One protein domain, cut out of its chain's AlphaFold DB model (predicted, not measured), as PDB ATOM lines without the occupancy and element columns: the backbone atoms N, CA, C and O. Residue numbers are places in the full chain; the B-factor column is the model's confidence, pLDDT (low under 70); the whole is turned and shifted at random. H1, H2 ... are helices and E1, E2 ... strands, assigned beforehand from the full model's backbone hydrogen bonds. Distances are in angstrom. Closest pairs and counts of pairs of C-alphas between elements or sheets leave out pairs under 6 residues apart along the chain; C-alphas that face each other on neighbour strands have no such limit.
ATOM      1  N   TYR A  38     -41.922   0.715  -6.353       85.81
ATOM      2  CA  TYR A  38     -41.529   0.350  -4.998       85.81
ATOM      3  C   TYR A  38     -40.174   0.970  -4.659       85.81
ATOM      4  O   TYR A  38     -39.265   0.997  -5.490       85.81
ATOM      5  N   VAL A  39     -40.040   1.439  -3.424       85.94
ATOM      6  CA  VAL A  39     -38.784   1.869  -2.813       85.94
ATOM      7  C   VAL A  39     -38.365   0.798  -1.820       85.94
ATOM      8  O   VAL A  39     -39.164   0.369  -0.984       85.94
ATOM      9  N   ARG A  40     -37.112   0.354  -1.917       87.94
ATOM     10  CA  ARG A  40     -36.529  -0.592  -0.971       87.94
ATOM     11  C   ARG A  40     -35.551   0.135  -0.060       87.94
ATOM     12  O   ARG A  40     -34.614   0.769  -0.537       87.94
ATOM     13  N   PHE A  41     -35.772   0.001   1.237       86.88
ATOM     14  CA  PHE A  41     -34.913   0.506   2.296       86.88
ATOM     15  C   PHE A  41     -34.013  -0.611   2.830       86.88
ATOM     16  O   PHE A  41     -34.298  -1.800   2.658       86.88
ATOM     17  N   SER A  42     -32.926  -0.235   3.502       89.38
ATOM     18  CA  SER A  42     -32.203  -1.162   4.377       89.38
ATOM     19  C   SER A  42     -33.098  -1.542   5.558       89.38
ATOM     20  O   SER A  42     -33.907  -0.726   5.993       89.38
ATOM     21  N   ASP A  43     -32.915  -2.724   6.150       86.50
ATOM     22  CA  ASP A  43     -33.719  -3.137   7.315       86.50
ATOM     23  C   ASP A  43     -33.579  -2.150   8.490       86.50
ATOM     24  O   ASP A  43     -34.557  -1.821   9.154       86.50
ATOM     25  N   GLN A  44     -32.377  -1.592   8.684       89.81
ATOM     26  CA  GLN A  44     -32.134  -0.554   9.689       89.81
ATOM     27  C   GLN A  44     -32.889   0.751   9.391       89.81
ATOM     28  O   GLN A  44     -33.362   1.404  10.318       89.81
ATOM     29  N   ASP A  45     -32.995   1.148   8.123       86.00
ATOM     30  CA  ASP A  45     -33.684   2.383   7.736       86.00
ATOM     31  C   ASP A  45     -35.202   2.198   7.785       86.00
ATOM     32  O   ASP A  45     -35.907   3.082   8.262       86.00
ATOM     33  N   ALA A  46     -35.701   1.025   7.385       85.62
ATOM     34  CA  ALA A  46     -37.106   0.660   7.522       85.62
ATOM     35  C   ALA A  46     -37.549   0.682   8.995       85.62
ATOM     36  O   ALA A  46     -38.546   1.323   9.318       85.62
ATOM     37  N   GLU A  47     -36.764   0.078   9.894       86.81
ATOM     38  CA  GLU A  47     -37.034   0.091  11.337       86.81
ATOM     39  C   GLU A  47     -37.001   1.517  11.911       86.81
ATOM     40  O   GLU A  47     -37.903   1.913  12.649       86.81
ATOM     41  N   ARG A  48     -36.005   2.330  11.529       88.06
ATOM     42  CA  ARG A  48     -35.906   3.739  11.953       88.06
ATOM     43  C   ARG A  48     -37.084   4.590  11.488       88.06
ATOM     44  O   ARG A  48     -37.477   5.508  12.202       88.06
ATOM     45  N   LEU A  49     -37.614   4.306  10.301       84.44
ATOM     46  CA  LEU A  49     -38.777   4.981   9.724       84.44
ATOM     47  C   LEU A  49     -40.111   4.397  10.224       84.44
ATOM     48  O   LEU A  49     -41.163   4.945   9.905       84.44
ATOM     49  N   GLY A  50     -40.081   3.323  11.023       85.81
ATOM     50  CA  GLY A  50     -41.273   2.670  11.565       85.81
ATOM     51  C   GLY A  50     -42.042   1.824  10.548       85.81
ATOM     52  O   GLY A  50     -43.222   1.549  10.756       85.81
ATOM     53  N   PHE A  51     -41.412   1.419   9.444       85.62
ATOM     54  CA  PHE A  51     -42.029   0.531   8.463       85.62
ATOM     55  C   PHE A  51     -41.927  -0.932   8.898       85.62
ATOM     56  O   PHE A  51     -40.852  -1.421   9.234       85.62
ATOM     57  N   GLU A  52     -43.042  -1.660   8.812       82.50
ATOM     58  CA  GLU A  52     -43.084  -3.107   9.078       82.50
ATOM     59  C   GLU A  52     -42.357  -3.935   8.003       82.50
ATOM     60  O   GLU A  52     -41.990  -5.086   8.235       82.50
ATOM     61  N   SER A  53     -42.147  -3.357   6.817       85.81
ATOM     62  CA  SER A  53     -41.463  -3.990   5.691       85.81
ATOM     63  C   SER A  53     -40.402  -3.064   5.112       85.81
ATOM     64  O   SER A  53     -40.582  -1.849   5.034       85.81
ATOM     65  N   ASN A  54     -39.305  -3.648   4.631       86.81
ATOM     66  CA  ASN A  54     -38.228  -2.917   3.967       86.81
ATOM     67  C   ASN A  54     -38.557  -2.526   2.515       86.81
ATOM     68  O   ASN A  54     -37.734  -1.910   1.844       86.81
ATOM     69  N   THR A  55     -39.741  -2.886   2.019       89.19
ATOM     70  CA  THR A  55     -40.219  -2.547   0.678       89.19
ATOM     71  C   THR A  55     -41.550  -1.823   0.792       89.19
ATOM     72  O   THR A  55     -42.502  -2.356   1.358       89.19
ATOM     73  N   VAL A  56     -41.613  -0.615   0.242       87.31
ATOM     74  CA  VAL A  56     -42.742   0.306   0.391       87.31
ATOM     75  C   VAL A  56     -43.143   0.844  -0.980       87.31
ATOM     76  O   VAL A  56     -42.282   1.096  -1.820       87.31
ATOM     77  N   THR A  57     -44.436   1.023  -1.242       87.81
ATOM     78  CA  THR A  57     -44.899   1.621  -2.504       87.81
ATOM     79  C   THR A  57     -44.600   3.121  -2.542       87.81
ATOM     80  O   THR A  57     -44.674   3.817  -1.527       87.81
ATOM     81  N   VAL A  58     -44.280   3.649  -3.726       85.06
ATOM     82  CA  VAL A  58     -44.037   5.089  -3.916       85.06
ATOM     83  C   VAL A  58     -45.272   5.910  -3.537       85.06
ATOM     84  O   VAL A  58     -45.123   6.940  -2.889       85.06
ATOM     85  N   ASP A  59     -46.482   5.444  -3.860       82.81
ATOM     86  CA  ASP A  59     -47.728   6.110  -3.460       82.81
ATOM     87  C   ASP A  59     -47.867   6.233  -1.937       82.81
ATOM     88  O   ASP A  59     -48.216   7.304  -1.444       82.81
ATOM     89  N   TYR A  60     -47.528   5.187  -1.175       82.56
ATOM     90  CA  TYR A  60     -47.570   5.243   0.288       82.56
ATOM     91  C   TYR A  60     -46.511   6.197   0.853       82.56
ATOM     92  O   TYR A  60     -46.789   6.962   1.774       82.56
ATOM     93  N   LEU A  61     -45.315   6.228   0.260       84.81
ATOM     94  CA  LEU A  61     -44.286   7.198   0.636       84.81
ATOM     95  C   LEU A  61     -44.754   8.641   0.384       84.81
ATOM     96  O   LEU A  61     -44.593   9.505   1.243       84.81
ATOM     97  N   LEU A  62     -45.354   8.903  -0.780       84.12
ATOM     98  CA  LEU A  62     -45.900  10.214  -1.128       84.12
ATOM     99  C   LEU A  62     -47.065  10.604  -0.214       84.12
ATOM    100  O   LEU A  62     -47.146  11.765   0.177       84.12
ATOM    101  N   TYR A  63     -47.918   9.652   0.172       83.19
ATOM    102  CA  TYR A  63     -48.975   9.867   1.159       83.19
ATOM    103  C   TYR A  63     -48.396  10.350   2.497       83.19
ATOM    104  O   TYR A  63     -48.787  11.412   2.983       83.19
ATOM    105  N   LEU A  64     -47.390   9.658   3.037       82.50
ATOM    106  CA  LEU A  64     -46.738  10.053   4.289       82.50
ATOM    107  C   LEU A  64     -46.060  11.428   4.187       82.50
ATOM    108  O   LEU A  64     -46.187  12.255   5.090       82.50
ATOM    109  N   LEU A  65     -45.376  11.697   3.071       81.62
ATOM    110  CA  LEU A  65     -44.697  12.974   2.824       81.62
ATOM    111  C   LEU A  65     -45.664  14.136   2.578       81.62
ATOM    112  O   LEU A  65     -45.317  15.284   2.848       81.62
ATOM    113  N   SER A  66     -46.869  13.860   2.078       78.25
ATOM    114  CA  SER A  66     -47.887  14.883   1.824       78.25
ATOM    115  C   SER A  66     -48.461  15.494   3.105       78.25
ATOM    116  O   SER A  66     -49.198  16.475   3.028       78.25
ATOM    117  N   GLY A  67     -48.135  14.937   4.279       64.69
ATOM    118  CA  GLY A  67     -48.642  15.419   5.561       64.69
ATOM    119  C   GLY A  67     -50.139  15.164   5.768       64.69
ATOM    120  O   GLY A  67     -50.681  15.607   6.775       64.69
ATOM    121  N   GLN A  68     -50.800  14.408   4.878       55.72
ATOM    122  CA  GLN A  68     -52.207  13.993   5.010       55.72
ATOM    123  C   GLN A  68     -52.453  12.983   6.144       55.72
ATOM    124  O   GLN A  68     -53.569  12.523   6.339       55.72
ATOM    125  N   VAL A  69     -51.431  12.673   6.942       54.00
ATOM    126  CA  VAL A  69     -51.535  11.776   8.101       54.00
ATOM    127  C   VAL A  69     -52.267  12.437   9.286       54.00
ATOM    128  O   VAL A  69     -52.574  11.763  10.260       54.00
ATOM    129  N   ALA A  70     -52.573  13.739   9.239       48.91
ATOM    130  CA  ALA A  70     -53.106  14.450  10.405       48.91
ATOM    131  C   ALA A  70     -54.634  14.661  10.447       48.91
ATOM    132  O   ALA A  70     -55.126  15.051  11.500       48.91
ATOM    133  N   GLU A  71     -55.395  14.427   9.370       50.00
ATOM    134  CA  GLU A  71     -56.840  14.759   9.370       50.00
ATOM    135  C   GLU A  71     -57.784  13.566   9.164       50.00
ATOM    136  O   GLU A  71     -58.957  13.662   9.525       50.00
ATOM    137  N   GLU A  72     -57.310  12.418   8.670       48.69
ATOM    138  CA  GLU A  72     -58.202  11.271   8.420       48.69
ATOM    139  C   GLU A  72     -58.423  10.377   9.659       48.69
ATOM    140  O   GLU A  72     -59.455   9.716   9.765       48.69
ATOM    141  N   ASP A  73     -57.530  10.428  10.655       47.56
ATOM    142  CA  ASP A  73     -57.685   9.685  11.921       47.56
ATOM    143  C   ASP A  73     -58.735  10.338  12.849       47.56
ATOM    144  O   ASP A  73     -59.490   9.659  13.544       47.56
ATOM    145  N   GLN A  74     -58.870  11.671  12.792       47.09
ATOM    146  CA  GLN A  74     -59.889  12.405  13.549       47.09
ATOM    147  C   GLN A  74     -61.292  12.221  12.936       47.09
ATOM    148  O   GLN A  74     -62.265  12.074  13.672       47.09
ATOM    149  N   ALA A  75     -61.405  12.173  11.601       49.47
ATOM    150  CA  ALA A  75     -62.685  11.976  10.910       49.47
ATOM    151  C   ALA A  75     -63.240  10.547  11.070       49.47
ATOM    152  O   ALA A  75     -64.454  10.359  11.152       49.47
ATOM    153  N   ALA A  76     -62.364   9.539  11.154       49.50
ATOM    154  CA  ALA A  76     -62.772   8.164  11.434       49.50
ATOM    155  C   ALA A  76     -63.259   7.979  12.884       49.50
ATOM    156  O   ALA A  76     -64.212   7.232  13.116       49.50
ATOM    157  N   ALA A  77     -62.649   8.677  13.850       52.62
ATOM    158  CA  ALA A  77     -63.092   8.669  15.243       52.62
ATOM    159  C   ALA A  77     -64.462   9.350  15.430       52.62
ATOM    160  O   ALA A  77     -65.309   8.812  16.141       52.62
ATOM    161  N   ASP A  78     -64.711  10.466  14.736       49.88
ATOM    162  CA  ASP A  78     -65.996  11.187  14.775       49.88
ATOM    163  C   ASP A  78     -67.145  10.346  14.164       49.88
ATOM    164  O   ASP A  78     -68.232  10.246  14.732       49.88
ATOM    165  N   LEU A  79     -66.883   9.626  13.061       53.12
ATOM    166  CA  LEU A  79     -67.857   8.713  12.433       53.12
ATOM    167  C   LEU A  79     -68.182   7.468  13.280       53.12
ATOM    168  O   LEU A  79     -69.291   6.934  13.199       53.12
ATOM    169  N   LEU A  80     -67.231   6.979  14.083       56.72
ATOM    170  CA  LEU A  80     -67.454   5.856  15.001       56.72
ATOM    171  C   LEU A  80     -68.268   6.266  16.236       56.72
ATOM    172  O   LEU A  80     -69.021   5.441  16.758       56.72
ATOM    173  N   GLU A  81     -68.155   7.520  16.679       52.25
ATOM    174  CA  GLU A  81     -68.944   8.050  17.794       52.25
ATOM    175  C   GLU A  81     -70.421   8.236  17.393       52.25
ATOM    176  O   GLU A  81     -71.303   7.796  18.135       52.25
ATOM    177  N   GLU A  82     -70.705   8.725  16.177       47.09
ATOM    178  CA  GLU A  82     -72.078   8.902  15.657       47.09
ATOM    179  C   GLU A  82     -72.824   7.568  15.418       47.09
ATOM    180  O   GLU A  82     -74.048   7.500  15.527       47.09
ATOM    181  N   MET A  83     -72.112   6.458  15.183       52.53
ATOM    182  CA  MET A  83     -72.724   5.118  15.091       52.53
ATOM    183  C   MET A  83     -72.945   4.426  16.447       52.53
ATOM    184  O   MET A  83     -73.545   3.348  16.490       52.53
TER     185      MET A  83
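This is residues 38 to 83 of the 89 residues of an uncharacterized protein of Rhizobium azooxidifex (UniProt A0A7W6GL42). A small head, in which two short strands, E1 and E2, pair side by side with the H1 stretch looped between them along the chain, runs out through H2 into a long arm that ends in H3. Residues 62 to 83 stand free and stick out from the head, and this arm makes most of the length. The printed part has 46 residues with three named helices and two named strands, in the order E1, H1, E2, H2, H3; the sheet is E1 - E2, antiparallel, and the class is mostly helix. It is only just loose, close to extended, with a radius of gyration of the C-alphas of 14.2 A and spans of 42 by 17 by 14 A.

Start at the first printed residue, where E1, residues 38 to 40, has as its antiparallel neighbour E2, residues 55 to 57, at 152 degrees between their directions. Look at C-alphas 38 and 57, which face each other at 4.4 A, and then at N 39 and O 56, within hydrogen-bond range at 2.8 A, and N 56 and O 39, at 2.9 A. Between these strands along the chain comes H1, residues 43 to 48, with a tight link from E1 and a short link to E2. H2, residues 58 to 65, follows E2 with no residue between; its closest C-alpha to E1 is that of Val 58, 5.5 A from that of Tyr 38. H1 and H2 are apart. Farther along, H3, residues 72 to 82, is apart from E1, E2, H1 and H2. In H1, H2 and H3 every O i to N i+4 pair is within hydrogen-bond range.

Find C-alpha 38 at (-41.529, 0.350, -4.998), where E1 begins; its three residues end at C-alpha 40. H1 runs from Asp 43 to Arg 48. E2 runs from Thr 55 to Thr 57. H2 then runs 10.4 A from Val 58, at (-44.037, 5.089, -3.916), to Leu 65. H3, the longest helix, runs 15.8 A from Glu 72 to Glu 82, at (-72.078, 8.902, 15.657).

The two C-alphas farthest apart are those of Ser 42 and Glu 82, 42.6 A. The printed part has no cut, and none of its links between named elements is long; six residues link H2 to H3. The model's mean pLDDT over the printed part is 73.0, but look at residues 67 to 83: each is under 70, and H3 has a mean of 50.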